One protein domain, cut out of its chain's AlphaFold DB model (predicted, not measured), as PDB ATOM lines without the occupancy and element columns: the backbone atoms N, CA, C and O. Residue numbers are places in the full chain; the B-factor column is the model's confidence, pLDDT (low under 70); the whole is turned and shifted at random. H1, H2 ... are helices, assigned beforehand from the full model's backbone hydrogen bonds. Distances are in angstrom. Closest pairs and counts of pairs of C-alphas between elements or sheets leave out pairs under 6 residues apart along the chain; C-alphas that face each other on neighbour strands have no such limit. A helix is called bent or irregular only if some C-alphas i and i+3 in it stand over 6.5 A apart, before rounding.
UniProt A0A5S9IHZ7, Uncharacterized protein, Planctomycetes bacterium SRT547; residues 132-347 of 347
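What this domain is: This is residues 132 to 347 of the 347 residues of an uncharacterized protein of Planctomycetes bacterium SRT547 (UniProt A0A5S9IHZ7). A stack of helices in two rows, H4, H6 and H8 beside H3, H5 and H7, has part of long H1 on H3 at one end and H9 slanted on H8 at the other; from this body residues 155 to 217, with H2, stick out as a wide loop. The 216 printed residues include nine named helices, H1 to H9 in order, and no named strand: all helix. The whole is extended, radius of gyration of the C-alphas 28.4 A, spanning 90 by 47 by 31 A.

Where its parts are: H1, residues 132 to 161, begins at C-alpha (72.652, 43.965, 16.264) and is 43.8 A long. H2 is residues 194 to 208; H3, 216 to 240, is 36.0 A long, beginning at (65.806, 20.238, -7.291). H4 is 245 to 257, H5 261 to 270, H6 276 to 289, H7 292 to 299, H8 307 to 321; H9, 333 to 346, ends at (110.955, 29.003, 14.113). H5 and H7 are irregular: C-alphas 262 and 265 are 7.6 A apart, 293 and 296 7.4 A.

How they stand to each other: H1, with residues 137 to 151 alone, touches H3, closest C-alphas Leu 144 and Ile 225 at 6.2 A. H2 touches no helix. H3 to H6 form an up and down bundle, each running against the one before. H6 touches H4 (Val 278 and Val 249, C-alphas 5.5 A) and H8 (Gly 287 and Ser 316, 4.1 A). H7 and H8 form a hairpin. H9, with residues 342 to 346 alone, touches H8 at a steep tilt of 53 degrees, closest C-alphas Ile 343 and Ala 314 at 5.0 A. Every O i to N i+4 pair is within hydrogen-bond range except in H3 (20 of 21), H5 (4 of 6) and H7 (2 of 4).

The domain as a whole: C-alphas 177 and 244, the farthest apart, are 91.7 A apart. The printed part has no cut; links H1 to H2 and H8 to H9 are long. pLDDT is under 70 at residues 132 to 134, 153 to 218, 322 to 331 and 347.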
ATOM      1  N   ALA A 132      73.515  44.405  17.356       50.66
ATOM      2  CA  ALA A 132      72.652  43.965  16.264       50.66
ATOM      3  C   ALA A 132      73.377  43.002  15.309       50.66
ATOM      4  O   ALA A 132      72.853  41.952  14.958       50.66
ATOM      5  N   MET A 133      74.630  43.294  14.944       54.81
ATOM      6  CA  MET A 133      75.421  42.415  14.081       54.81
ATOM      7  C   MET A 133      75.786  41.085  14.756       54.81
ATOM      8  O   MET A 133      75.883  40.072  14.067       54.81
ATOM      9  N   SER A 134      75.994  41.067  16.075       66.06
ATOM     10  CA  SER A 134      76.179  39.839  16.857       66.06
ATOM     11  C   SER A 134      74.919  38.966  16.816       66.06
ATOM     12  O   SER A 134      75.009  37.770  16.537       66.06
ATOM     13  N   GLU A 135      73.739  39.560  17.015       73.25
ATOM     14  CA  GLU A 135      72.457  38.848  16.944       73.25
ATOM     15  C   GLU A 135      72.140  38.349  15.528       73.25
ATOM     16  O   GLU A 135      71.783  37.182  15.343       73.25
ATOM     17  N   ASP A 136      72.341  39.188  14.511       76.25
ATOM     18  CA  ASP A 136      72.132  38.827  13.109       76.25
ATOM     19  C   ASP A 136      73.106  37.736  12.649       76.25
ATOM     20  O   ASP A 136      72.717  36.801  11.942       76.25
ATOM     21  N   MET A 137      74.370  37.803  13.078       76.75
ATOM     22  CA  MET A 137      75.364  36.765  12.805       76.75
ATOM     23  C   MET A 137      74.979  35.447  13.470       76.75
ATOM     24  O   MET A 137      75.004  34.407  12.812       76.75
ATOM     25  N   LEU A 138      74.556  35.481  14.733       78.75
ATOM     26  CA  LEU A 138      74.105  34.292  15.449       78.75
ATOM     27  C   LEU A 138      72.875  33.667  14.776       78.75
ATOM     28  O   LEU A 138      72.784  32.445  14.631       78.75
ATOM     29  N   ARG A 139      71.948  34.500  14.287       82.56
ATOM     30  CA  ARG A 139      70.782  34.054  13.517       82.56
ATOM     31  C   ARG A 139      71.193  33.394  12.201       82.56
ATOM     32  O   ARG A 139      70.693  32.311  11.892       82.56
ATOM     33  N   MET A 140      72.119  33.998  11.453       82.25
ATOM     34  CA  MET A 140      72.653  33.425  10.210       82.25
ATOM     35  C   MET A 140      73.375  32.096  10.455       82.25
ATOM     36  O   MET A 140      73.162  31.145   9.707       82.25
ATOM     37  N   GLN A 141      74.167  31.986  11.523       82.44
ATOM     38  CA  GLN A 141      74.835  30.740  11.908       82.44
ATOM     39  C   GLN A 141      73.846  29.641  12.281       82.44
ATOM     40  O   GLN A 141      74.010  28.492  11.869       82.44
ATOM     41  N   LYS A 142      72.801  29.982  13.041       84.62
ATOM     42  CA  LYS A 142      71.751  29.032  13.409       84.62
ATOM     43  C   LYS A 142      71.044  28.496  12.164       84.62
ATOM     44  O   LYS A 142      70.935  27.284  12.006       84.62
ATOM     45  N   GLN A 143      70.673  29.383  11.238       84.44
ATOM     46  CA  GLN A 143      70.101  28.991   9.948       84.44
ATOM     47  C   GLN A 143      71.064  28.133   9.122       84.44
ATOM     48  O   GLN A 143      70.652  27.144   8.520       84.44
ATOM     49  N   LEU A 144      72.352  28.484   9.096       83.19
ATOM     50  CA  LEU A 144      73.370  27.712   8.389       83.19
ATOM     51  C   LEU A 144      73.477  26.296   8.952       83.19
ATOM     52  O   LEU A 144      73.534  25.337   8.181       83.19
ATOM     53  N   LYS A 145      73.477  26.163  10.280       84.94
ATOM     54  CA  LYS A 145      73.521  24.875  10.970       84.94
ATOM     55  C   LYS A 145      72.291  24.038  10.637       84.94
ATOM     56  O   LYS A 145      72.451  22.929  10.149       84.94
ATOM     57  N   GLU A 146      71.091  24.602  10.770       83.12
ATOM     58  CA  GLU A 146      69.832  23.924  10.433       83.12
ATOM     59  C   GLU A 146      69.811  23.436   8.973       83.12
ATOM     60  O   GLU A 146      69.492  22.279   8.700       83.12
ATOM     61  N   LEU A 147      70.207  24.280   8.015       82.00
ATOM     62  CA  LEU A 147      70.246  23.900   6.597       82.00
ATOM     63  C   LEU A 147      71.324  22.849   6.300       82.00
ATOM     64  O   LEU A 147      71.123  21.982   5.447       82.00
ATOM     65  N   THR A 148      72.462  22.915   6.992       81.75
ATOM     66  CA  THR A 148      73.533  21.921   6.857       81.75
ATOM     67  C   THR A 148      73.095  20.579   7.440       81.75
ATOM     68  O   THR A 148      73.296  19.552   6.793       81.75
ATOM     69  N   ASP A 149      72.422  20.583   8.590       80.56
ATOM     70  CA  ASP A 149      71.868  19.389   9.229       80.56
ATOM     71  C   ASP A 149      70.811  18.728   8.333       80.56
ATOM     72  O   ASP A 149      70.822  17.510   8.166       80.56
ATOM     73  N   VAL A 150      69.968  19.515   7.652       78.88
ATOM     74  CA  VAL A 150      69.023  18.999   6.644       78.88
ATOM     75  C   VAL A 150      69.748  18.287   5.497       78.88
ATOM     76  O   VAL A 150      69.288  17.236   5.047       78.88
ATOM     77  N   LEU A 151      70.880  18.812   5.017       76.25
ATOM     78  CA  LEU A 151      71.668  18.144   3.972       76.25
ATOM     79  C   LEU A 151      72.372  16.880   4.484       76.25
ATOM     80  O   LEU A 151      72.467  15.898   3.746       76.25
ATOM     81  N   MET A 152      72.865  16.889   5.723       72.56
ATOM     82  CA  MET A 152      73.553  15.741   6.320       72.56
ATOM     83  C   MET A 152      72.573  14.604   6.644       72.56
ATOM     84  O   MET A 152      72.848  13.463   6.292       72.56
ATOM     85  N   ASN A 153      71.401  14.918   7.203       69.62
ATOM     86  CA  ASN A 153      70.361  13.940   7.548       69.62
ATOM     87  C   ASN A 153      69.677  13.325   6.305       69.62
ATOM     88  O   ASN A 153      69.167  12.209   6.339       69.62
ATOM     89  N   LYS A 154      69.677  14.031   5.166       60.16
ATOM     90  CA  LYS A 154      69.250  13.450   3.881       60.16
ATOM     91  C   LYS A 154      70.289  12.497   3.295       60.16
ATOM     92  O   LYS A 154      69.913  11.455   2.772       60.16
ATOM     93  N   ARG A 155      71.584  12.820   3.405       57.34
ATOM     94  CA  ARG A 155      72.663  11.920   2.957       57.34
ATOM     95  C   ARG A 155      72.688  10.613   3.741       57.34
ATOM     96  O   ARG A 155      72.954   9.580   3.146       57.34
ATOM     97  N   THR A 156      72.394  10.648   5.040       46.59
ATOM     98  CA  THR A 156      72.309   9.432   5.862       46.59
ATOM     99  C   THR A 156      71.106   8.564   5.495       46.59
ATOM    100  O   THR A 156      71.241   7.352   5.512       46.59
ATOM    101  N   ARG A 157      69.961   9.143   5.097       45.88
ATOM    102  CA  ARG A 157      68.810   8.361   4.604       45.88
ATOM    103  C   ARG A 157      69.073   7.700   3.252       45.88
ATOM    104  O   ARG A 157      68.853   6.504   3.138       45.88
ATOM    105  N   SER A 158      69.632   8.428   2.281       43.25
ATOM    106  CA  SER A 158      69.995   7.817   0.992       43.25
ATOM    107  C   SER A 158      71.083   6.744   1.119       43.25
ATOM    108  O   SER A 158      71.056   5.789   0.361       43.25
ATOM    109  N   ALA A 159      72.000   6.851   2.090       37.88
ATOM    110  CA  ALA A 159      73.012   5.817   2.335       37.88
ATOM    111  C   ALA A 159      72.472   4.570   3.069       37.88
ATOM    112  O   ALA A 159      73.108   3.528   3.020       37.88
ATOM    113  N   VAL A 160      71.329   4.668   3.762       37.94
ATOM    114  CA  VAL A 160      70.678   3.532   4.451       37.94
ATOM    115  C   VAL A 160      69.673   2.817   3.538       37.94
ATOM    116  O   VAL A 160      69.432   1.626   3.706       37.94
ATOM    117  N   GLU A 161      69.099   3.517   2.556       35.69
ATOM    118  CA  GLU A 161      68.188   2.924   1.564       35.69
ATOM    119  C   GLU A 161      68.921   2.110   0.480       35.69
ATOM    120  O   GLU A 161      68.307   1.233  -0.120       35.69
ATOM    121  N   GLU A 162      70.224   2.326   0.263       39.19
ATOM    122  CA  GLU A 162      71.031   1.532  -0.684       39.19
ATOM    123  C   GLU A 162      71.513   0.177  -0.118       39.19
ATOM    124  O   GLU A 162      71.969  -0.656  -0.893       39.19
ATOM    125  N   ASP A 163      71.368  -0.081   1.190       33.59
ATOM    126  CA  ASP A 163      71.878  -1.305   1.852       33.59
ATOM    127  C   ASP A 163      70.763  -2.254   2.355       33.59
ATOM    128  O   ASP A 163      71.039  -3.332   2.870       33.59
ATOM    129  N   ASN A 164      69.482  -1.882   2.198       34.50
ATOM    130  CA  ASN A 164      68.314  -2.664   2.653       34.50
ATOM    131  C   ASN A 164      67.350  -3.037   1.510       34.50
ATOM    132  O   ASN A 164      66.135  -3.115   1.699       34.50
ATOM    133  N   GLY A 165      67.886  -3.255   0.311       34.72
ATOM    134  CA  GLY A 165      67.122  -3.625  -0.876       34.72
ATOM    135  C   GLY A 165      67.525  -4.979  -1.445       34.72
ATOM    136  O   GLY A 165      67.856  -5.022  -2.616       34.72
ATOM    137  N   ASP A 166      67.539  -6.040  -0.633       36.16
ATOM    138  CA  ASP A 166      67.363  -7.424  -1.102       36.16
ATOM    139  C   ASP A 166      67.159  -8.368   0.091       36.16
ATOM    140  O   ASP A 166      68.092  -8.974   0.616       36.16
ATOM    141  N   THR A 167      65.914  -8.513   0.547       29.50
ATOM    142  CA  THR A 167      65.412  -9.816   1.005       29.50
ATOM    143  C   THR A 167      63.888  -9.810   1.127       29.50
ATOM    144  O   THR A 167      63.307  -9.057   1.899       29.50
ATOM    145  N   GLN A 168      63.293 -10.752   0.392       28.47
ATOM    146  CA  GLN A 168      61.996 -11.392   0.631       28.47
ATOM    147  C   GLN A 168      60.731 -10.620   0.243       28.47
ATOM    148  O   GLN A 168      60.085  -9.979   1.063       28.47
ATOM    149  N   GLN A 169      60.286 -10.876  -0.991       29.86
ATOM    150  CA  GLN A 169      58.904 -11.289  -1.230       29.86
ATOM    151  C   GLN A 169      58.878 -12.506  -2.166       29.86
ATOM    152  O   GLN A 169      59.340 -12.449  -3.302       29.86
ATOM    153  N   ASP A 170      58.410 -13.610  -1.586       27.61
ATOM    154  CA  ASP A 170      57.508 -14.622  -2.130       27.61
ATOM    155  C   ASP A 170      57.665 -15.043  -3.593       27.61
ATOM    156  O   ASP A 170      57.326 -14.308  -4.514       27.61
ATOM    157  N   ASN A 171      58.012 -16.318  -3.792       28.55
ATOM    158  CA  ASN A 171      57.332 -17.127  -4.796       28.55
ATOM    159  C   ASN A 171      57.248 -18.589  -4.352       28.55
ATOM    160  O   ASN A 171      58.236 -19.306  -4.208       28.55
ATOM    161  N   THR A 172      56.005 -19.001  -4.148       29.11
ATOM    162  CA  THR A 172      55.512 -20.366  -4.234       29.11
ATOM    163  C   THR A 172      55.807 -20.947  -5.617       29.11
ATOM    164  O   THR A 172      55.486 -20.330  -6.626       29.11
ATOM    165  N   THR A 173      56.380 -22.149  -5.684       28.25
ATOM    166  CA  THR A 173      55.894 -23.285  -6.497       28.25
ATOM    167  C   THR A 173      56.842 -24.474  -6.367       28.25
ATOM    168  O   THR A 173      58.062 -24.338  -6.356       28.25
ATOM    169  N   ALA A 174      56.231 -25.642  -6.207       26.62
ATOM    170  CA  ALA A 174      56.868 -26.941  -6.239       26.62
ATOM    171  C   ALA A 174      57.140 -27.396  -7.687       26.62
ATOM    172  O   ALA A 174      56.561 -26.865  -8.633       26.62
ATOM    173  N   ASP A 175      57.942 -28.458  -7.767       25.53
ATOM    174  CA  ASP A 175      58.034 -29.467  -8.827       25.53
ATOM    175  C   ASP A 175      59.000 -29.279 -10.019       25.53
ATOM    176  O   ASP A 175      58.717 -28.646 -11.028       25.53
ATOM    177  N   SER A 176      60.088 -30.061  -9.907       26.69
ATOM    178  CA  SER A 176      60.455 -31.164 -10.817       26.69
ATOM    179  C   SER A 176      61.444 -30.943 -11.976       26.69
ATOM    180  O   SER A 176      61.240 -30.145 -12.882       26.69
ATOM    181  N   SER A 177      62.425 -31.866 -11.998       27.00
ATOM    182  CA  SER A 177      63.120 -32.479 -13.156       27.00
ATOM    183  C   SER A 177      64.027 -31.581 -14.018       27.00
ATOM    184  O   SER A 177      63.574 -30.723 -14.757       27.00
ATOM    185  N   SER A 178      65.356 -31.674 -13.878       27.09
ATOM    186  CA  SER A 178      66.266 -32.625 -14.557       27.09
ATOM    187  C   SER A 178      66.429 -32.399 -16.068       27.09
ATOM    188  O   SER A 178      65.536 -32.744 -16.829       27.09
ATOM    189  N   GLN A 179      67.609 -31.946 -16.503       29.70
ATOM    190  CA  GLN A 179      68.559 -32.724 -17.319       29.70
ATOM    191  C   GLN A 179      69.646 -31.821 -17.915       29.70
ATOM    192  O   GLN A 179      69.385 -30.775 -18.504       29.70
ATOM    193  N   ALA A 180      70.882 -32.281 -17.743       28.25
ATOM    194  CA  ALA A 180      72.065 -31.823 -18.445       28.25
ATOM    195  C   ALA A 180      72.009 -32.250 -19.920       28.25
ATOM    196  O   ALA A 180      71.508 -33.331 -20.222       28.25
ATOM    197  N   ASN A 181      72.588 -31.444 -20.809       29.36
ATOM    198  CA  ASN A 181      73.204 -31.946 -22.031       29.36
ATOM    199  C   ASN A 181      74.366 -31.042 -22.453       29.36
ATOM    200  O   ASN A 181      74.272 -29.815 -22.460       29.36
ATOM    201  N   ASP A 182      75.456 -31.723 -22.774       26.70
ATOM    202  CA  ASP A 182      76.789 -31.237 -23.085       26.70
ATOM    203  C   ASP A 182      76.999 -31.007 -24.597       26.70
ATOM    204  O   ASP A 182      76.549 -31.799 -25.425       26.70
ATOM    205  N   THR A 183      77.870 -30.032 -24.911       27.84
ATOM    206  CA  THR A 183      78.828 -29.962 -26.056       27.84
ATOM    207  C   THR A 183      78.342 -29.501 -27.472       27.84
ATOM    208  O   THR A 183      77.149 -29.360 -27.699       27.84
ATOM    209  N   PRO A 184      79.245 -29.142 -28.433       39.06
ATOM    210  CA  PRO A 184      79.910 -27.822 -28.543       39.06
ATOM    211  C   PRO A 184      80.051 -27.268 -30.005       39.06
ATOM    212  O   PRO A 184      79.790 -27.969 -30.973       39.06
ATOM    213  N   ARG A 185      80.639 -26.056 -30.159       25.75
ATOM    214  CA  ARG A 185      81.151 -25.407 -31.412       25.75
ATOM    215  C   ARG A 185      80.071 -25.027 -32.451       25.75
ATOM    216  O   ARG A 185      79.187 -25.794 -32.768       25.75
ATOM    217  N   ASN A 186      80.091 -23.862 -33.095       27.00
ATOM    218  CA  ASN A 186      81.225 -23.228 -33.754       27.00
ATOM    219  C   ASN A 186      80.885 -21.746 -34.006       27.00
ATOM    220  O   ASN A 186      79.866 -21.429 -34.616       27.00
ATOM    221  N   ASN A 187      81.733 -20.846 -33.519       27.36
ATOM    222  CA  ASN A 187      81.566 -19.402 -33.625       27.36
ATOM    223  C   ASN A 187      82.369 -18.903 -34.835       27.36
ATOM    224  O   ASN A 187      83.595 -18.968 -34.834       27.36
ATOM    225  N   THR A 188      81.689 -18.400 -35.861       34.94
ATOM    226  CA  THR A 188      82.290 -17.519 -36.872       34.94
ATOM    227  C   THR A 188      81.444 -16.255 -36.950       34.94
ATOM    228  O   THR A 188      80.492 -16.162 -37.715       34.94
ATOM    229  N   GLN A 189      81.796 -15.270 -36.124       32.66
ATOM    230  CA  GLN A 189      81.380 -13.883 -36.311       32.66
ATOM    231  C   GLN A 189      82.613 -12.968 -36.343       32.66
ATOM    232  O   GLN A 189      83.629 -13.280 -35.713       32.66
ATOM    233  N   PRO A 190      82.567 -11.869 -37.118       35.09
ATOM    234  CA  PRO A 190      83.738 -11.067 -37.441       35.09
ATOM    235  C   PRO A 190      84.229 -10.335 -36.192       35.09
ATOM    236  O   PRO A 190      83.434  -9.802 -35.419       35.09
ATOM    237  N   LYS A 191      85.552 -10.285 -36.013       38.44
ATOM    238  CA  LYS A 191      86.208  -9.486 -34.973       38.44
ATOM    239  C   LYS A 191      85.799  -8.014 -35.146       38.44
ATOM    240  O   LYS A 191      86.326  -7.341 -36.027       38.44
ATOM    241  N   LYS A 192      84.862  -7.524 -34.324       45.09
ATOM    242  CA  LYS A 192      84.629  -6.082 -34.141       45.09
ATOM    243  C   LYS A 192      85.946  -5.441 -33.697       45.09
ATOM    244  O   LYS A 192      86.655  -6.033 -32.877       45.09
ATOM    245  N   SER A 193      86.298  -4.284 -34.258       48.44
ATOM    246  CA  SER A 193      87.538  -3.604 -33.883       48.44
ATOM    247  C   SER A 193      87.465  -3.177 -32.413       48.44
ATOM    248  O   SER A 193      86.383  -2.933 -31.874       48.44
ATOM    249  N   LEU A 194      88.618  -3.107 -31.741       45.12
ATOM    250  CA  LEU A 194      88.694  -2.688 -30.338       45.12
ATOM    251  C   LEU A 194      88.077  -1.289 -30.134       45.12
ATOM    252  O   LEU A 194      87.516  -1.021 -29.074       45.12
ATOM    253  N   ASP A 195      88.108  -0.445 -31.167       52.78
ATOM    254  CA  ASP A 195      87.517   0.894 -31.173       52.78
ATOM    255  C   ASP A 195      85.982   0.866 -31.214       52.78
ATOM    256  O   ASP A 195      85.336   1.684 -30.556       52.78
ATOM    257  N   ASP A 196      85.386  -0.122 -31.888       58.56
ATOM    258  CA  ASP A 196      83.932  -0.330 -31.896       58.56
ATOM    259  C   ASP A 196      83.444  -0.835 -30.533       58.56
ATOM    260  O   ASP A 196      82.434  -0.368 -30.010       58.56
ATOM    261  N   ILE A 197      84.214  -1.732 -29.906       58.59
ATOM    262  CA  ILE A 197      83.937  -2.237 -28.553       58.59
ATOM    263  C   ILE A 197      84.091  -1.109 -27.523       58.59
ATOM    264  O   ILE A 197      83.263  -0.976 -26.622       58.59
ATOM    265  N   LEU A 198      85.105  -0.251 -27.666       54.34
ATOM    266  CA  LEU A 198      85.317   0.906 -26.794       54.34
ATOM    267  C   LEU A 198      84.239   1.987 -26.999       54.34
ATOM    268  O   LEU A 198      83.851   2.666 -26.046       54.34
ATOM    269  N   GLY A 199      83.730   2.137 -28.225       65.50
ATOM    270  CA  GLY A 199      82.603   3.006 -28.559       65.50
ATOM    271  C   GLY A 199      81.281   2.519 -27.963       65.50
ATOM    272  O   GLY A 199      80.544   3.316 -27.373       65.50
ATOM    273  N   ASP A 200      81.015   1.216 -28.044       63.72
ATOM    274  CA  ASP A 200      79.829   0.579 -27.470       63.72
ATOM    275  C   ASP A 200      79.886   0.561 -25.931       63.72
ATOM    276  O   ASP A 200      78.889   0.893 -25.289       63.72
ATOM    277  N   LEU A 201      81.059   0.331 -25.323       52.44
ATOM    278  CA  LEU A 201      81.269   0.456 -23.871       52.44
ATOM    279  C   LEU A 201      81.092   1.897 -23.376       52.44
ATOM    280  O   LEU A 201      80.504   2.113 -22.319       52.44
ATOM    281  N   LYS A 202      81.531   2.906 -24.141       57.53
ATOM    282  CA  LYS A 202      81.278   4.323 -23.813       57.53
ATOM    283  C   LYS A 202      79.801   4.699 -23.960       57.53
ATOM    284  O   LYS A 202      79.312   5.529 -23.192       57.53
ATOM    285  N   LYS A 203      79.077   4.108 -24.918       56.12
ATOM    286  CA  LYS A 203      77.620   4.285 -25.064       56.12
ATOM    287  C   LYS A 203      76.851   3.589 -23.940       56.12
ATOM    288  O   LYS A 203      75.945   4.204 -23.385       56.12
ATOM    289  N   GLN A 204      77.256   2.382 -23.548       48.84
ATOM    290  CA  GLN A 204      76.686   1.657 -22.412       48.84
ATOM    291  C   GLN A 204      77.006   2.350 -21.079       48.84
ATOM    292  O   GLN A 204      76.098   2.522 -20.277       48.84
ATOM    293  N   GLN A 205      78.213   2.898 -20.877       47.75
ATOM    294  CA  GLN A 205      78.518   3.753 -19.716       47.75
ATOM    295  C   GLN A 205      77.702   5.054 -19.700       47.75
ATOM    296  O   GLN A 205      77.314   5.512 -18.629       47.75
ATOM    297  N   LYS A 206      77.394   5.651 -20.861       47.06
ATOM    298  CA  LYS A 206      76.501   6.825 -20.944       47.06
ATOM    299  C   LYS A 206      75.026   6.495 -20.692       47.06
ATOM    300  O   LYS A 206      74.296   7.386 -20.272       47.06
ATOM    301  N   GLN A 207      74.587   5.264 -20.954       46.12
ATOM    302  CA  GLN A 207      73.206   4.817 -20.719       46.12
ATOM    303  C   GLN A 207      73.006   4.199 -19.324       46.12
ATOM    304  O   GLN A 207      71.912   4.303 -18.780       46.12
ATOM    305  N   GLN A 208      74.052   3.630 -18.715       38.75
ATOM    306  CA  GLN A 208      74.029   3.051 -17.362       38.75
ATOM    307  C   GLN A 208      74.531   4.001 -16.267       38.75
ATOM    308  O   GLN A 208      74.421   3.676 -15.090       38.75
ATOM    309  N   ASN A 209      75.048   5.182 -16.618       36.50
ATOM    310  CA  ASN A 209      75.419   6.199 -15.638       36.50
ATOM    311  C   ASN A 209      74.762   7.548 -15.976       36.50
ATOM    312  O   ASN A 209      75.433   8.468 -16.463       36.50
ATOM    313  N   PRO A 210      73.441   7.703 -15.760       33.94
ATOM    314  CA  PRO A 210      72.875   9.037 -15.672       33.94
ATOM    315  C   PRO A 210      73.608   9.751 -14.535       33.94
ATOM    316  O   PRO A 210      73.570   9.296 -13.392       33.94
ATOM    317  N   GLN A 211      74.303  10.856 -14.842       29.80
ATOM    318  CA  GLN A 211      74.846  11.738 -13.807       29.80
ATOM    319  C   GLN A 211      73.769  11.917 -12.733       29.80
ATOM    320  O   GLN A 211      72.643  12.252 -13.117       29.80
ATOM    321  N   PRO A 212      74.062  11.703 -11.436       34.94
ATOM    322  CA  PRO A 212      73.044  11.807 -10.405       34.94
ATOM    323  C   PRO A 212      72.459  13.217 -10.462       34.94
ATOM    324  O   PRO A 212      73.097  14.197 -10.061       34.94
ATOM    325  N   GLN A 213      71.255  13.335 -11.029       37.72
ATOM    326  CA  GLN A 213      70.521  14.585 -11.095       37.72
ATOM    327  C   GLN A 213      70.132  14.911  -9.659       37.72
ATOM    328  O   GLN A 213      69.142  14.407  -9.135       37.72
ATOM    329  N   ARG A 214      70.970  15.712  -8.988       42.66
ATOM    330  CA  ARG A 214      70.726  16.145  -7.611       42.66
ATOM    331  C   ARG A 214      69.309  16.725  -7.538       42.66
ATOM    332  O   ARG A 214      69.004  17.627  -8.326       42.66
ATOM    333  N   PRO A 215      68.449  16.241  -6.625       44.50
ATOM    334  CA  PRO A 215      67.048  16.637  -6.594       44.50
ATOM    335  C   PRO A 215      66.924  18.163  -6.490       44.50
ATOM    336  O   PRO A 215      67.689  18.815  -5.779       44.50
ATOM    337  N   LYS A 216      65.964  18.769  -7.202       52.50
ATOM    338  CA  LYS A 216      65.806  20.238  -7.291       52.50
ATOM    339  C   LYS A 216      65.736  20.927  -5.912       52.50
ATOM    340  O   LYS A 216      66.220  22.047  -5.768       52.50
ATOM    341  N   SER A 217      65.216  20.244  -4.884       54.97
ATOM    342  CA  SER A 217      65.154  20.750  -3.499       54.97
ATOM    343  C   SER A 217      66.531  20.907  -2.839       54.97
ATOM    344  O   SER A 217      66.746  21.821  -2.045       54.97
ATOM    345  N   ASP A 218      67.491  20.073  -3.228       62.84
ATOM    346  CA  ASP A 218      68.863  20.062  -2.733       62.84
ATOM    347  C   ASP A 218      69.679  21.230  -3.303       62.84
ATOM    348  O   ASP A 218      70.519  21.812  -2.615       62.84
ATOM    349  N   ASN A 219      69.401  21.623  -4.550       75.88
ATOM    350  CA  ASN A 219      69.995  22.817  -5.150       75.88
ATOM    351  C   ASN A 219      69.455  24.095  -4.499       75.88
ATOM    352  O   ASN A 219      70.236  24.995  -4.206       75.88
ATOM    353  N   THR A 220      68.164  24.151  -4.158       82.00
ATOM    354  CA  THR A 220      67.586  25.288  -3.422       82.00
ATOM    355  C   THR A 220      68.203  25.453  -2.031       82.00
ATOM    356  O   THR A 220      68.541  26.570  -1.639       82.00
ATOM    357  N   VAL A 221      68.401  24.359  -1.283       78.81
ATOM    358  CA  VAL A 221      69.051  24.405   0.042       78.81
ATOM    359  C   VAL A 221      70.524  24.810  -0.076       78.81
ATOM    360  O   VAL A 221      70.973  25.680   0.668       78.81
ATOM    361  N   ARG A 222      71.269  24.270  -1.053       80.69
ATOM    362  CA  ARG A 222      72.660  24.691  -1.308       80.69
ATOM    363  C   ARG A 222      72.768  26.160  -1.709       80.69
ATOM    364  O   ARG A 222      73.675  26.833  -1.233       80.69
ATOM    365  N   ASN A 223      71.842  26.664  -2.521       86.12
ATOM    366  CA  ASN A 223      71.809  28.075  -2.907       86.12
ATOM    367  C   ASN A 223      71.547  28.976  -1.692       86.12
ATOM    368  O   ASN A 223      72.214  29.994  -1.538       86.12
ATOM    369  N   LYS A 224      70.644  28.578  -0.782       86.56
ATOM    370  CA  LYS A 224      70.424  29.299   0.486       86.56
ATOM    371  C   LYS A 224      71.675  29.303   1.367       86.56
ATOM    372  O   LYS A 224      72.059  30.358   1.857       86.56
ATOM    373  N   ILE A 225      72.344  28.159   1.518       83.81
ATOM    374  CA  ILE A 225      73.617  28.059   2.252       83.81
ATOM    375  C   ILE A 225      74.686  28.963   1.626       83.81
ATOM    376  O   ILE A 225      75.369  29.695   2.339       83.81
ATOM    377  N   ALA A 226      74.813  28.954   0.297       86.00
ATOM    378  CA  ALA A 226      75.746  29.821  -0.415       86.00
ATOM    379  C   ALA A 226      75.438  31.305  -0.167       86.00
ATOM    380  O   ALA A 226      76.355  32.080   0.095       86.00
ATOM    381  N   GLN A 227      74.159  31.687  -0.169       87.56
ATOM    382  CA  GLN A 227      73.737  33.057   0.110       87.56
ATOM    383  C   GLN A 227      74.076  33.493   1.541       87.56
ATOM    384  O   GLN A 227      74.591  34.592   1.738       87.56
ATOM    385  N   ILE A 228      73.830  32.636   2.537       86.38
ATOM    386  CA  ILE A 228      74.185  32.922   3.936       86.38
ATOM    387  C   ILE A 228      75.707  33.058   4.065       86.38
ATOM    388  O   ILE A 228      76.180  34.038   4.632       86.38
ATOM    389  N   ASN A 229      76.484  32.149   3.469       88.62
ATOM    390  CA  ASN A 229      77.945  32.239   3.479       88.62
ATOM    391  C   ASN A 229      78.454  33.535   2.828       88.62
ATOM    392  O   ASN A 229      79.378  34.156   3.347       88.62
ATOM    393  N   LEU A 230      77.840  33.973   1.724       89.31
ATOM    394  CA  LEU A 230      78.158  35.255   1.090       89.31
ATOM    395  C   LEU A 230      77.823  36.441   1.996       89.31
ATOM    396  O   LEU A 230      78.586  37.404   2.048       89.31
ATOM    397  N   ASN A 231      76.707  36.390   2.721       89.00
ATOM    398  CA  ASN A 231      76.339  37.443   3.663       89.00
ATOM    399  C   ASN A 231      77.328  37.509   4.836       89.00
ATOM    400  O   ASN A 231      77.801  38.596   5.154       89.00
ATOM    401  N   ILE A 232      77.715  36.362   5.405       87.12
ATOM    402  CA  ILE A 232      78.754  36.273   6.445       87.12
ATOM    403  C   ILE A 232      80.085  36.837   5.925       87.12
ATOM    404  O   ILE A 232      80.733  37.637   6.593       87.12
ATOM    405  N   GLN A 233      80.493  36.488   4.704       90.12
ATOM    406  CA  GLN A 233      81.702  37.068   4.113       90.12
ATOM    407  C   GLN A 233      81.594  38.591   3.974       90.12
ATOM    408  O   GLN A 233      82.540  39.300   4.299       90.12
ATOM    409  N   LYS A 234      80.451  39.114   3.519       90.06
ATOM    410  CA  LYS A 234      80.243  40.560   3.356       90.06
ATOM    411  C   LYS A 234      80.329  41.320   4.680       90.06
ATOM    412  O   LYS A 234      80.945  42.385   4.703       90.06
ATOM    413  N   THR A 235      79.763  40.788   5.767       88.06
ATOM    414  CA  THR A 235      79.822  41.450   7.083       88.06
ATOM    415  C   THR A 235      81.262  41.565   7.580       88.06
ATOM    416  O   THR A 235      81.688  42.640   8.006       88.06
ATOM    417  N   PHE A 236      82.055  40.498   7.455       88.75
ATOM    418  CA  PHE A 236      83.462  40.523   7.858       88.75
ATOM    419  C   PHE A 236      84.366  41.290   6.889       88.75
ATOM    420  O   PHE A 236      85.317  41.930   7.334       88.75
ATOM    421  N   ALA A 237      84.072  41.292   5.586       90.25
ATOM    422  CA  ALA A 237      84.860  42.018   4.592       90.25
ATOM    423  C   ALA A 237      84.892  43.531   4.857       90.25
ATOM    424  O   ALA A 237      85.926  44.160   4.646       90.25
ATOM    425  N   GLY A 238      83.789  44.110   5.350       87.88
ATOM    426  CA  GLY A 238      83.755  45.516   5.761       87.88
ATOM    427  C   GLY A 238      84.727  45.801   6.909       87.88
ATOM    428  O   GLY A 238      85.573  46.686   6.799       87.88
ATOM    429  N   LYS A 239      84.676  44.988   7.970       88.12
ATOM    430  CA  LYS A 239      85.550  45.135   9.147       88.12
ATOM    431  C   LYS A 239      87.028  44.931   8.822       88.12
ATOM    432  O   LYS A 239      87.878  45.680   9.291       88.12
ATOM    433  N   LEU A 240      87.341  43.945   7.983       89.44
ATOM    434  CA  LEU A 240      88.712  43.653   7.556       89.44
ATOM    435  C   LEU A 240      89.307  44.743   6.653       89.44
ATOM    436  O   LEU A 240      90.519  44.778   6.475       89.44
ATOM    437  N   LYS A 241      88.490  45.646   6.104       91.44
ATOM    438  CA  LYS A 241      88.949  46.813   5.334       91.44
ATOM    439  C   LYS A 241      89.011  48.098   6.162       91.44
ATOM    440  O   LYS A 241      89.350  49.143   5.610       91.44
ATOM    441  N   SER A 242      88.702  48.035   7.459       90.38
ATOM    442  CA  SER A 242      88.757  49.212   8.321       90.38
ATOM    443  C   SER A 242      90.165  49.804   8.376       90.38
ATOM    444  O   SER A 242      91.181  49.095   8.343       90.38
ATOM    445  N   SER A 243      90.223  51.131   8.473       88.19
ATOM    446  CA  SER A 243      91.478  51.856   8.664       88.19
ATOM    447  C   SER A 243      92.135  51.520  10.008       88.19
ATOM    448  O   SER A 243      93.369  51.465  10.077       88.19
ATOM    449  N   ASP A 244      91.326  51.205  11.026       86.25
ATOM    450  CA  ASP A 244      91.783  50.832  12.360       86.25
ATOM    451  C   ASP A 244      92.318  49.393  12.375       86.25
ATOM    452  O   ASP A 244      91.666  48.442  11.945       86.25
ATOM    453  N   GLU A 245      93.546  49.231  12.861       89.50
ATOM    454  CA  GLU A 245      94.169  47.926  13.057       89.50
ATOM    455  C   GLU A 245      93.422  47.071  14.085       89.50
ATOM    456  O   GLU A 245      93.277  45.865  13.871       89.50
ATOM    457  N   ALA A 246      92.935  47.676  15.172       84.56
ATOM    458  CA  ALA A 246      92.266  46.951  16.245       84.56
ATOM    459  C   ALA A 246      90.970  46.301  15.747       84.56
ATOM    460  O   ALA A 246      90.735  45.121  16.013       84.56
ATOM    461  N   GLU A 247      90.184  47.020  14.943       87.62
ATOM    462  CA  GLU A 247      88.971  46.491  14.312       87.62
ATOM    463  C   GLU A 247      89.270  45.329  13.354       87.62
ATOM    464  O   GLU A 247      88.571  44.309  13.378       87.62
ATOM    465  N   ARG A 248      90.340  45.428  12.548       90.19
ATOM    466  CA  ARG A 248      90.755  44.330  11.655       90.19
ATOM    467  C   ARG A 248      91.150  43.085  12.448       90.19
ATOM    468  O   ARG A 248      90.725  41.978  12.112       90.19
ATOM    469  N   VAL A 249      91.926  43.245  13.521       86.94
ATOM    470  CA  VAL A 249      92.317  42.129  14.400       86.94
ATOM    471  C   VAL A 249      91.100  41.526  15.101       86.94
ATOM    472  O   VAL A 249      90.954  40.301  15.117       86.94
ATOM    473  N   ALA A 250      90.203  42.355  15.635       85.56
ATOM    474  CA  ALA A 250      88.977  41.908  16.287       85.56
ATOM    475  C   ALA A 250      88.103  41.078  15.335       85.56
ATOM    476  O   ALA A 250      87.607  40.020  15.721       85.56
ATOM    477  N   ALA A 251      87.988  41.488  14.069       89.50
ATOM    478  CA  ALA A 251      87.270  40.726  13.051       89.50
ATOM    479  C   ALA A 251      87.878  39.331  12.825       89.50
ATOM    480  O   ALA A 251      87.147  38.341  12.772       89.50
ATOM    481  N   ILE A 252      89.210  39.221  12.750       91.94
ATOM    482  CA  ILE A 252      89.892  37.923  12.609       91.94
ATOM    483  C   ILE A 252      89.650  37.041  13.838       91.94
ATOM    484  O   ILE A 252      89.376  35.847  13.701       91.94
ATOM    485  N   LEU A 253      89.716  37.614  15.040       87.94
ATOM    486  CA  LEU A 253      89.444  36.885  16.277       87.94
ATOM    487  C   LEU A 253      88.002  36.374  16.335       87.94
ATOM    488  O   LEU A 253      87.792  35.216  16.693       87.94
ATOM    489  N   GLN A 254      87.032  37.189  15.917       88.38
ATOM    490  CA  GLN A 254      85.629  36.784  15.809       88.38
ATOM    491  C   GLN A 254      85.464  35.611  14.834       88.38
ATOM    492  O   GLN A 254      84.855  34.605  15.188       88.38
ATOM    493  N   ILE A 255      86.083  35.679  13.648       90.38
ATOM    494  CA  ILE A 255      86.077  34.580  12.665       90.38
ATOM    495  C   ILE A 255      86.625  33.282  13.279       90.38
ATOM    496  O   ILE A 255      86.062  32.205  13.072       90.38
ATOM    497  N   MET A 256      87.714  33.370  14.050       88.75
ATOM    498  CA  MET A 256      88.312  32.213  14.720       88.75
ATOM    499  C   MET A 256      87.409  31.619  15.800       88.75
ATOM    500  O   MET A 256      87.205  30.403  15.816       88.75
ATOM    501  N   GLN A 257      86.895  32.458  16.704       85.50
ATOM    502  CA  GLN A 257      86.036  32.043  17.819       85.50
ATOM    503  C   GLN A 257      84.769  31.360  17.303       85.50
ATOM    504  O   GLN A 257      84.407  30.281  17.768       85.50
ATOM    505  N   ASN A 258      84.183  31.935  16.257       83.62
ATOM    506  CA  ASN A 258      82.961  31.450  15.632       83.62
ATOM    507  C   ASN A 258      83.194  30.293  14.651       83.62
ATOM    508  O   ASN A 258      82.243  29.712  14.135       83.62
ATOM    509  N   ARG A 259      84.458  29.934  14.390       86.25
ATOM    510  CA  ARG A 259      84.863  28.902  13.424       86.25
ATOM    511  C   ARG A 259      84.291  29.119  12.014       86.25
ATOM    512  O   ARG A 259      83.952  28.159  11.317       86.25
ATOM    513  N   GLU A 260      84.240  30.373  11.569       88.00
ATOM    514  CA  GLU A 260      83.623  30.783  10.302       88.00
ATOM    515  C   GLU A 260      84.472  30.395   9.085       88.00
ATOM    516  O   GLU A 260      85.228  31.191   8.520       88.00
ATOM    517  N   ARG A 261      84.340  29.141   8.640       88.62
ATOM    518  CA  ARG A 261      85.073  28.614   7.475       88.62
ATOM    519  C   ARG A 261      84.730  29.327   6.167       88.62
ATOM    520  O   ARG A 261      85.555  29.335   5.256       88.62
ATOM    521  N   ALA A 262      83.555  29.951   6.070       88.94
ATOM    522  CA  ALA A 262      83.192  30.764   4.914       88.94
ATOM    523  C   ALA A 262      84.179  31.926   4.698       88.94
ATOM    524  O   ALA A 262      84.414  32.315   3.559       88.94
ATOM    525  N   CYS A 263      84.819  32.431   5.755       92.75
ATOM    526  CA  CYS A 263      85.729  33.574   5.693       92.75
ATOM    527  C   CYS A 263      87.186  33.211   5.352       92.75
ATOM    528  O   CYS A 263      88.030  34.104   5.311       92.75
ATOM    529  N   ILE A 264      87.504  31.941   5.067       93.44
ATOM    530  CA  ILE A 264      88.867  31.513   4.690       93.44
ATOM    531  C   ILE A 264      89.475  32.371   3.560       93.44
ATOM    532  O   ILE A 264      90.625  32.783   3.713       93.44
ATOM    533  N   PRO A 265      88.758  32.714   2.467       93.62
ATOM    534  CA  PRO A 265      89.314  33.575   1.418       93.62
ATOM    535  C   PRO A 265      89.731  34.965   1.925       93.62
ATOM    536  O   PRO A 265      90.790  35.461   1.550       93.62
ATOM    537  N   LEU A 266      88.947  35.561   2.829       93.75
ATOM    538  CA  LEU A 266      89.242  36.871   3.425       93.75
ATOM    539  C   LEU A 266      90.456  36.809   4.361       93.75
ATOM    540  O   LEU A 266      91.267  37.733   4.412       93.75
ATOM    541  N   LEU A 267      90.616  35.698   5.084       94.75
ATOM    542  CA  LEU A 267      91.799  35.458   5.911       94.75
ATOM    543  C   LEU A 267      93.064  35.300   5.057       94.75
ATOM    544  O   LEU A 267      94.117  35.799   5.442       94.75
ATOM    545  N   VAL A 268      92.967  34.649   3.892       94.81
ATOM    546  CA  VAL A 268      94.083  34.550   2.936       94.81
ATOM    547  C   VAL A 268      94.478  35.929   2.406       94.81
ATOM    548  O   VAL A 268      95.666  36.220   2.304       94.81
ATOM    549  N   GLU A 269      93.513  36.800   2.112       94.00
ATOM    550  CA  GLU A 269      93.790  38.189   1.722       94.00
ATOM    551  C   GLU A 269      94.464  38.975   2.860       94.00
ATOM    552  O   GLU A 269      95.449  39.680   2.637       94.00
ATOM    553  N   SER A 270      94.020  38.758   4.102       94.44
ATOM    554  CA  SER A 270      94.565  39.399   5.311       94.44
ATOM    555  C   SER A 270      96.021  39.010   5.617       94.44
ATOM    556  O   SER A 270      96.698  39.706   6.374       94.44
ATOM    557  N   LEU A 271      96.557  37.949   4.997       94.75
ATOM    558  CA  LEU A 271      97.993  37.638   5.044       94.75
ATOM    559  C   LEU A 271      98.856  38.703   4.356       94.75
ATOM    560  O   LEU A 271     100.063  38.706   4.555       94.75
ATOM    561  N   LYS A 272      98.269  39.598   3.557       94.19
ATOM    562  CA  LYS A 272      98.971  40.696   2.878       94.19
ATOM    563  C   LYS A 272      98.760  42.053   3.556       94.19
ATOM    564  O   LYS A 272      99.147  43.075   2.995       94.19
ATOM    565  N   ASP A 273      98.145  42.085   4.742       95.19
ATOM    566  CA  ASP A 273      97.877  43.336   5.457       95.19
ATOM    567  C   ASP A 273      99.175  44.092   5.776       95.19
ATOM    568  O   ASP A 273     100.222  43.499   6.058       95.19
ATOM    569  N   LYS A 274      99.099  45.425   5.781       94.06
ATOM    570  CA  LYS A 274     100.222  46.297   6.152       94.06
ATOM    571  C   LYS A 274     100.718  46.028   7.578       94.06
ATOM    572  O   LYS A 274     101.923  46.071   7.829       94.06
ATOM    573  N   SER A 275      99.808  45.705   8.496       93.19
ATOM    574  CA  SER A 275     100.125  45.455   9.894       93.19
ATOM    575  C   SER A 275     100.640  44.030  10.106       93.19
ATOM    576  O   SER A 275      99.953  43.062   9.760       93.19
ATOM    577  N   PRO A 276     101.815  43.855  10.737       93.38
ATOM    578  CA  PRO A 276     102.305  42.529  11.096       93.38
ATOM    579  C   PRO A 276     101.387  41.828  12.103       93.38
ATOM    580  O   PRO A 276     101.299  40.601  12.094       93.38
ATOM    581  N   LEU A 277     100.673  42.580  12.947       92.50
ATOM    582  CA  LEU A 277      99.757  41.998  13.919       92.50
ATOM    583  C   LEU A 277      98.602  41.298  13.196       92.50
ATOM    584  O   LEU A 277      98.376  40.105  13.416       92.50
ATOM    585  N   VAL A 278      97.963  41.993  12.251       93.56
ATOM    586  CA  VAL A 278      96.876  41.454  11.415       93.56
ATOM    587  C   VAL A 278      97.336  40.219  10.637       93.56
ATOM    588  O   VAL A 278      96.684  39.177  10.718       93.56
ATOM    589  N   ARG A 279      98.502  40.277   9.973       95.69
ATOM    590  CA  ARG A 279      99.062  39.117   9.250       95.69
ATOM    591  C   ARG A 279      99.277  37.910  10.165       95.69
ATOM    592  O   ARG A 279      98.952  36.779   9.798       95.69
ATOM    593  N   SER A 280      99.791  38.141  11.374       94.12
ATOM    594  CA  SER A 280     100.049  37.073  12.346       94.12
ATOM    595  C   SER A 280      98.756  36.397  12.824       94.12
ATOM    596  O   SER A 280      98.701  35.167  12.915       94.12
ATOM    597  N   PHE A 281      97.695  37.176  13.073       94.06
ATOM    598  CA  PHE A 281      96.386  36.649  13.454       94.06
ATOM    599  C   PHE A 281      95.713  35.920  12.293       94.06
ATOM    600  O   PHE A 281      95.162  34.843  12.508       94.06
ATOM    601  N   ALA A 282      95.816  36.438  11.066       95.44
ATOM    602  CA  ALA A 282      95.296  35.774   9.873       95.44
ATOM    603  C   ALA A 282      95.931  34.386   9.677       95.44
ATOM    604  O   ALA A 282      95.220  33.392   9.505       95.44
ATOM    605  N   ALA A 283      97.260  34.285   9.807       95.19
ATOM    606  CA  ALA A 283      97.967  33.007   9.725       95.19
ATOM    607  C   ALA A 283      97.490  32.017  10.796       95.19
ATOM    608  O   ALA A 283      97.186  30.861  10.487       95.19
ATOM    609  N   LYS A 284      97.360  32.473  12.049       93.69
ATOM    610  CA  LYS A 284      96.847  31.659  13.161       93.69
ATOM    611  C   LYS A 284      95.403  31.200  12.920       93.69
ATOM    612  O   LYS A 284      95.071  30.055  13.228       93.69
ATOM    613  N   ALA A 285      94.561  32.068  12.362       93.75
ATOM    614  CA  ALA A 285      93.169  31.765  12.057       93.75
ATOM    615  C   ALA A 285      93.042  30.635  11.034       93.75
ATOM    616  O   ALA A 285      92.313  29.674  11.273       93.75
ATOM    617  N   LEU A 286      93.814  30.699   9.947       93.88
ATOM    618  CA  LEU A 286      93.835  29.661   8.914       93.88
ATOM    619  C   LEU A 286      94.199  28.281   9.486       93.88
ATOM    620  O   LEU A 286      93.524  27.292   9.191       93.88
ATOM    621  N   GLY A 287      95.191  28.230  10.380       91.00
ATOM    622  CA  GLY A 287      95.592  26.997  11.065       91.00
ATOM    623  C   GLY A 287      94.506  26.461  11.994       91.00
ATOM    624  O   GLY A 287      94.173  25.279  11.960       91.00
ATOM    625  N   SER A 288      93.885  27.341  12.785       90.31
ATOM    626  CA  SER A 288      92.805  26.970  13.710       90.31
ATOM    627  C   SER A 288      91.535  26.485  13.005       90.31
ATOM    628  O   SER A 288      90.790  25.683  13.573       90.31
ATOM    629  N   LEU A 289      91.260  26.972  11.792       89.75
ATOM    630  CA  LEU A 289      90.089  26.580  11.003       89.75
ATOM    631  C   LEU A 289      90.300  25.286  10.203       89.75
ATOM    632  O   LEU A 289      89.323  24.738   9.678       89.75
ATOM    633  N   GLY A 290      91.537  24.782  10.132       87.31
ATOM    634  CA  GLY A 290      91.885  23.614   9.320       87.31
ATOM    635  C   GLY A 290      91.873  23.919   7.821       87.31
ATOM    636  O   GLY A 290      91.423  23.097   7.024       87.31
ATOM    637  N   ALA A 291      92.286  25.126   7.425       87.81
ATOM    638  CA  ALA A 291      92.277  25.569   6.036       87.81
ATOM    639  C   ALA A 291      93.439  24.957   5.224       87.81
ATOM    640  O   ALA A 291      94.330  25.660   4.771       87.81
ATOM    641  N   ASN A 292      93.427  23.643   4.986       84.88
ATOM    642  CA  ASN A 292      94.506  22.942   4.263       84.88
ATOM    643  C   ASN A 292      94.796  23.549   2.875       84.88
ATOM    644  O   ASN A 292      95.939  23.670   2.449       84.88
ATOM    645  N   LYS A 293      93.757  24.041   2.189       84.81
ATOM    646  CA  LYS A 293      93.894  24.710   0.885       84.81
ATOM    647  C   LYS A 293      94.681  26.026   0.929       84.81
ATOM    648  O   LYS A 293      95.056  26.508  -0.132       84.81
ATOM    649  N   SER A 294      94.916  26.612   2.108       87.56
ATOM    650  CA  SER A 294      95.706  27.838   2.255       87.56
ATOM    651  C   SER A 294      97.195  27.587   2.515       87.56
ATOM    652  O   SER A 294      97.933  28.543   2.747       87.56
ATOM    653  N   ILE A 295      97.654  26.328   2.530       86.12
ATOM    654  CA  ILE A 295      99.066  25.989   2.764       86.12
ATOM    655  C   ILE A 295     100.005  26.674   1.753       86.12
ATOM    656  O   ILE A 295     100.971  27.287   2.212       86.12
ATOM    657  N   PRO A 296      99.739  26.677   0.429       85.31
ATOM    658  CA  PRO A 296     100.602  27.377  -0.528       85.31
ATOM    659  C   PRO A 296     100.735  28.881  -0.234       85.31
ATOM    660  O   PRO A 296     101.816  29.455  -0.332       85.31
ATOM    661  N   GLN A 297      99.647  29.523   0.195       88.94
ATOM    662  CA  GLN A 297      99.618  30.948   0.531       88.94
ATOM    663  C   GLN A 297     100.296  31.246   1.875       88.94
ATOM    664  O   GLN A 297     100.868  32.318   2.062       88.94
ATOM    665  N   LEU A 298     100.266  30.311   2.825       89.38
ATOM    666  CA  LEU A 298     101.064  30.413   4.048       89.38
ATOM    667  C   LEU A 298     102.559  30.269   3.732       89.38
ATOM    668  O   LEU A 298     103.361  31.051   4.237       89.38
ATOM    669  N   LEU A 299     102.918  29.339   2.840       85.38
ATOM    670  CA  LEU A 299     104.291  29.124   2.378       85.38
ATOM    671  C   LEU A 299     104.885  30.354   1.684       85.38
ATOM    672  O   LEU A 299     106.025  30.715   1.963       85.38
ATOM    673  N   SER A 300     104.108  31.069   0.864       86.12
ATOM    674  CA  SER A 300     104.593  32.306   0.232       86.12
ATOM    675  C   SER A 300     104.945  33.414   1.234       86.12
ATOM    676  O   SER A 300     105.671  34.341   0.886       86.12
ATOM    677  N   ASN A 301     104.457  33.332   2.478       86.31
ATOM    678  CA  ASN A 301     104.696  34.321   3.535       86.31
ATOM    679  C   ASN A 301     105.717  33.857   4.593       86.31
ATOM    680  O   ASN A 301     105.953  34.548   5.581       86.31
ATOM    681  N   VAL A 302     106.372  32.713   4.388       85.69
ATOM    682  CA  VAL A 302     107.396  32.152   5.294       85.69
ATOM    683  C   VAL A 302     108.585  33.099   5.520       85.69
ATOM    684  O   VAL A 302     109.210  33.083   6.581       85.69
ATOM    685  N   SER A 303     108.861  33.973   4.552       86.56
ATOM    686  CA  SER A 303     109.928  34.980   4.618       86.56
ATOM    687  C   SER A 303     109.442  36.351   5.109       86.56
ATOM    688  O   SER A 303     110.053  37.369   4.786       86.56
ATOM    689  N   ASP A 304     108.340  36.415   5.867       91.88
ATOM    690  CA  ASP A 304     107.857  37.681   6.431       91.88
ATOM    691  C   ASP A 304     108.943  38.366   7.280       91.88
ATOM    692  O   ASP A 304     109.669  37.731   8.055       91.88
ATOM    693  N   LYS A 305     109.038  39.694   7.151       91.19
ATOM    694  CA  LYS A 305     110.013  40.518   7.879       91.19
ATOM    695  C   LYS A 305     109.824  40.414   9.395       91.19
ATOM    696  O   LYS A 305     110.796  40.459  10.145       91.19
ATOM    697  N   ASN A 306     108.584  40.267   9.856       92.38
ATOM    698  CA  ASN A 306     108.257  40.234  11.271       92.38
ATOM    699  C   ASN A 306     108.344  38.808  11.844       92.38
ATOM    700  O   ASN A 306     107.701  37.876  11.362       92.38
ATOM    701  N   ILE A 307     109.096  38.655  12.936       89.88
ATOM    702  CA  ILE A 307     109.302  37.363  13.604       89.88
ATOM    703  C   ILE A 307     108.012  36.753  14.174       89.88
ATOM    704  O   ILE A 307     107.836  35.537  14.131       89.88
ATOM    705  N   HIS A 308     107.080  37.568  14.676       89.50
ATOM    706  CA  HIS A 308     105.804  37.071  15.195       89.50
ATOM    707  C   HIS A 308     104.936  36.498  14.077       89.50
ATOM    708  O   HIS A 308     104.264  35.488  14.281       89.50
ATOM    709  N   VAL A 309     104.986  37.097  12.884       92.94
ATOM    710  CA  VAL A 309     104.283  36.573  11.708       92.94
ATOM    711  C   VAL A 309     104.868  35.222  11.306       92.94
ATOM    712  O   VAL A 309     104.111  34.259  11.186       92.94
ATOM    713  N   ARG A 310     106.200  35.106  11.196       92.06
ATOM    714  CA  ARG A 310     106.861  33.832  10.860       92.06
ATOM    715  C   ARG A 310     106.521  32.717  11.846       92.06
ATOM    716  O   ARG A 310     106.101  31.642  11.424       92.06
ATOM    717  N   ARG A 311     106.585  32.990  13.152       90.31
ATOM    718  CA  ARG A 311     106.186  32.031  14.199       90.31
ATOM    719  C   ARG A 311     104.722  31.613  14.091       90.31
ATOM    720  O   ARG A 311     104.405  30.431  14.232       90.31
ATOM    721  N   SER A 312     103.819  32.554  13.812       91.94
ATOM    722  CA  SER A 312     102.401  32.242  13.595       91.94
ATOM    723  C   SER A 312     102.183  31.370  12.360       91.94
ATOM    724  O   SER A 312     101.375  30.443  12.416       91.94
ATOM    725  N   ILE A 313     102.922  31.614  11.275       91.94
ATOM    726  CA  ILE A 313     102.889  30.783  10.065       91.94
ATOM    727  C   ILE A 313     103.421  29.380  10.373       91.94
ATOM    728  O   ILE A 313     102.733  28.409  10.074       91.94
ATOM    729  N   ALA A 314     104.567  29.248  11.045       89.69
ATOM    730  CA  ALA A 314     105.135  27.951  11.429       89.69
ATOM    731  C   ALA A 314     104.172  27.135  12.308       89.69
ATOM    732  O   ALA A 314     103.930  25.949  12.059       89.69
ATOM    733  N   LYS A 315     103.547  27.783  13.298       89.00
ATOM    734  CA  LYS A 315     102.526  27.159  14.147       89.00
ATOM    735  C   LYS A 315     101.294  26.740  13.346       89.00
ATOM    736  O   LYS A 315     100.805  25.629  13.527       89.00
ATOM    737  N   SER A 316     100.802  27.613  12.470       90.38
ATOM    738  CA  SER A 316      99.649  27.340  11.607       90.38
ATOM    739  C   SER A 316      99.909  26.143  10.696       90.38
ATOM    740  O   SER A 316      99.130  25.196  10.686       90.38
ATOM    741  N   LEU A 317     101.063  26.128  10.027       87.75
ATOM    742  CA  LEU A 317     101.499  25.016   9.194       87.75
ATOM    743  C   LEU A 317     101.589  23.725  10.006       87.75
ATOM    744  O   LEU A 317     101.011  22.736   9.588       87.75
ATOM    745  N   THR A 318     102.187  23.745  11.200       85.69
ATOM    746  CA  THR A 318     102.242  22.569  12.092       85.69
ATOM    747  C   THR A 318     100.846  22.027  12.432       85.69
ATOM    748  O   THR A 318     100.632  20.816  12.449       85.69
ATOM    749  N   MET A 319      99.870  22.910  12.678       85.88
ATOM    750  CA  MET A 319      98.480  22.515  12.949       85.88
ATOM    751  C   MET A 319      97.795  21.888  11.728       85.88
ATOM    752  O   MET A 319      97.017  20.949  11.889       85.88
ATOM    753  N   LEU A 320      98.081  22.392  10.524       83.81
ATOM    754  CA  LEU A 320      97.527  21.876   9.269       83.81
ATOM    755  C   LEU A 320      98.213  20.571   8.829       83.81
ATOM    756  O   LEU A 320      97.559  19.666   8.317       83.81
ATOM    757  N   THR A 321      99.523  20.444   9.053       75.38
ATOM    758  CA  THR A 321     100.328  19.303   8.599       75.38
ATOM    759  C   THR A 321     100.267  18.111   9.558       75.38
ATOM    760  O   THR A 321     100.291  16.963   9.109       75.38
ATOM    761  N   GLY A 322     100.091  18.347  10.863       68.50
ATOM    762  CA  GLY A 322     100.128  17.318  11.909       68.50
ATOM    763  C   GLY A 322      99.030  16.242  11.862       68.50
ATOM    764  O   GLY A 322      99.093  15.303  12.649       68.50
ATOM    765  N   ARG A 323      98.031  16.341  10.968       54.81
ATOM    766  CA  ARG A 323      96.945  15.341  10.827       54.81
ATOM    767  C   ARG A 323      96.751  14.745   9.427       54.81
ATOM    768  O   ARG A 323      95.897  13.880   9.282       54.81
ATOM    769  N   GLY A 324      97.505  15.156   8.406       49.91
ATOM    770  CA  GLY A 324      97.225  14.696   7.034       49.91
ATOM    771  C   GLY A 324      98.144  15.231   5.939       49.91
ATOM    772  O   GLY A 324      97.751  15.272   4.780       49.91
ATOM    773  N   PHE A 325      99.366  15.661   6.270       53.62
ATOM    774  CA  PHE A 325     100.264  16.266   5.275       53.62
ATOM    775  C   PHE A 325     100.662  15.340   4.115       53.62
ATOM    776  O   PHE A 325     101.104  15.815   3.072       53.62
ATOM    777  N   LYS A 326     100.500  14.021   4.280       49.47
ATOM    778  CA  LYS A 326     100.858  13.034   3.254       49.47
ATOM    779  C   LYS A 326     100.061  13.208   1.950       49.47
ATOM    780  O   LYS A 326     100.596  12.865   0.901       49.47
ATOM    781  N   ASP A 327      98.891  13.852   1.996       51.81
ATOM    782  CA  ASP A 327      97.952  13.904   0.865       51.81
ATOM    783  C   ASP A 327      97.911  15.249   0.117       51.81
ATOM    784  O   ASP A 327      97.094  15.427  -0.788       51.81
ATOM    785  N   HIS A 328      98.793  16.208   0.429       56.56
ATOM    786  CA  HIS A 328      98.939  17.397  -0.419       56.56
ATOM    787  C   HIS A 328      99.723  17.037  -1.690       56.56
ATOM    788  O   HIS A 328     100.946  17.178  -1.749       56.56
ATOM    789  N   GLN A 329      98.988  16.558  -2.699       55.34
ATOM    790  CA  GLN A 329      99.491  16.233  -4.040       55.34
ATOM    791  C   GLN A 329     100.088  17.454  -4.766       55.34
ATOM    792  O   GLN A 329     100.900  17.285  -5.668       55.34
ATOM    793  N   ASP A 330      99.751  18.669  -4.320       61.19
ATOM    794  CA  ASP A 330     100.152  19.926  -4.965       61.19
ATOM    795  C   ASP A 330     101.500  20.494  -4.480       61.19
ATOM    796  O   ASP A 330     101.990  21.463  -5.057       61.19
ATOM    797  N   LEU A 331     102.097  19.955  -3.406       68.31
ATOM    798  CA  LEU A 331     103.385  20.443  -2.889       68.31
ATOM    799  C   LEU A 331     104.536  19.583  -3.404       68.31
ATOM    800  O   LEU A 331     104.554  18.364  -3.196       68.31
ATOM    801  N   THR A 332     105.538  20.232  -3.998       75.81
ATOM    802  CA  THR A 332     106.763  19.556  -4.433       75.81
ATOM    803  C   THR A 332     107.525  18.996  -3.228       75.81
ATOM    804  O   THR A 332     107.403  19.489  -2.105       75.81
ATOM    805  N   ASN A 333     108.345  17.963  -3.437       73.69
ATOM    806  CA  ASN A 333     109.195  17.426  -2.365       73.69
ATOM    807  C   ASN A 333     110.151  18.494  -1.796       73.69
ATOM    808  O   ASN A 333     110.458  18.469  -0.606       73.69
ATOM    809  N   GLU A 334     110.552  19.467  -2.617       74.31
ATOM    810  CA  GLU A 334     111.355  20.614  -2.193       74.31
ATOM    811  C   GLU A 334     110.572  21.553  -1.257       74.31
ATOM    812  O   GLU A 334     111.093  21.959  -0.219       74.31
ATOM    813  N   ASP A 335     109.300  21.841  -1.553       72.44
ATOM    814  CA  ASP A 335     108.439  22.654  -0.681       72.44
ATOM    815  C   ASP A 335     108.181  21.970   0.663       72.44
ATOM    816  O   ASP A 335     108.136  22.630   1.703       72.44
ATOM    817  N   LYS A 336     108.056  20.636   0.662       75.38
ATOM    818  CA  LYS A 336     107.934  19.834   1.888       75.38
ATOM    819  C   LYS A 336     109.195  19.934   2.747       75.38
ATOM    820  O   LYS A 336     109.079  20.099   3.959       75.38
ATOM    821  N   GLN A 337     110.378  19.884   2.135       76.12
ATOM    822  CA  GLN A 337     111.638  20.042   2.861       76.12
ATOM    823  C   GLN A 337     111.790  21.466   3.412       76.12
ATOM    824  O   GLN A 337     112.014  21.635   4.609       76.12
ATOM    825  N   LYS A 338     111.541  22.492   2.584       75.25
ATOM    826  CA  LYS A 338     111.536  23.905   3.008       75.25
ATOM    827  C   LYS A 338     110.574  24.154   4.167       75.25
ATOM    828  O   LYS A 338     110.889  24.918   5.076       75.25
ATOM    829  N   LEU A 339     109.406  23.515   4.142       76.81
ATOM    830  CA  LEU A 339     108.422  23.580   5.216       76.81
ATOM    831  C   LEU A 339     108.979  23.006   6.525       76.81
ATOM    832  O   LEU A 339     108.862  23.653   7.563       76.81
ATOM    833  N   ILE A 340     109.572  21.810   6.485       78.19
ATOM    834  CA  ILE A 340     110.153  21.156   7.668       78.19
ATOM    835  C   ILE A 340     111.284  22.011   8.243       78.19
ATOM    836  O   ILE A 340     111.282  22.302   9.440       78.19
ATOM    837  N   ASP A 341     112.200  22.472   7.393       81.00
ATOM    838  CA  ASP A 341     113.337  23.300   7.801       81.00
ATOM    839  C   ASP A 341     112.865  24.626   8.411       81.00
ATOM    840  O   ASP A 341     113.364  25.062   9.450       81.00
ATOM    841  N   PHE A 342     111.847  25.250   7.812       83.06
ATOM    842  CA  PHE A 342     111.243  26.464   8.345       83.06
ATOM    843  C   PHE A 342     110.586  26.248   9.709       83.06
ATOM    844  O   PHE A 342     110.820  27.031  10.631       83.06
ATOM    845  N   ILE A 343     109.771  25.198   9.848       79.94
ATOM    846  CA  ILE A 343     109.100  24.882  11.111       79.94
ATOM    847  C   ILE A 343     110.141  24.632  12.202       79.94
ATOM    848  O   ILE A 343     109.994  25.164  13.296       79.94
ATOM    849  N   ASN A 344     111.206  23.886  11.904       79.69
ATOM    850  CA  ASN A 344     112.272  23.608  12.864       79.69
ATOM    851  C   ASN A 344     113.066  24.862  13.254       79.69
ATOM    852  O   ASN A 344     113.494  24.965  14.397       79.69
ATOM    853  N   ARG A 345     113.241  25.821  12.338       83.81
ATOM    854  CA  ARG A 345     113.938  27.087  12.616       83.81
ATOM    855  C   ARG A 345     113.146  28.032  13.521       83.81
ATOM    856  O   ARG A 345     113.744  28.793  14.274       83.81
ATOM    857  N   GLU A 346     111.821  28.057  13.387       81.62
ATOM    858  CA  GLU A 346     110.955  29.003  14.113       81.62
ATOM    859  C   GLU A 346     110.291  28.401  15.367       81.62
ATOM    860  O   GLU A 346     109.614  29.135  16.099       81.62
ATOM    861  N   ARG A 347     110.452  27.088  15.591       65.75
ATOM    862  CA  ARG A 347     110.053  26.364  16.807       65.75
ATOM    863  C   ARG A 347     111.011  26.667  17.951       65.75
ATOM    864  O   ARG A 347     110.489  26.828  19.077       65.75
TER     865      ARG A 347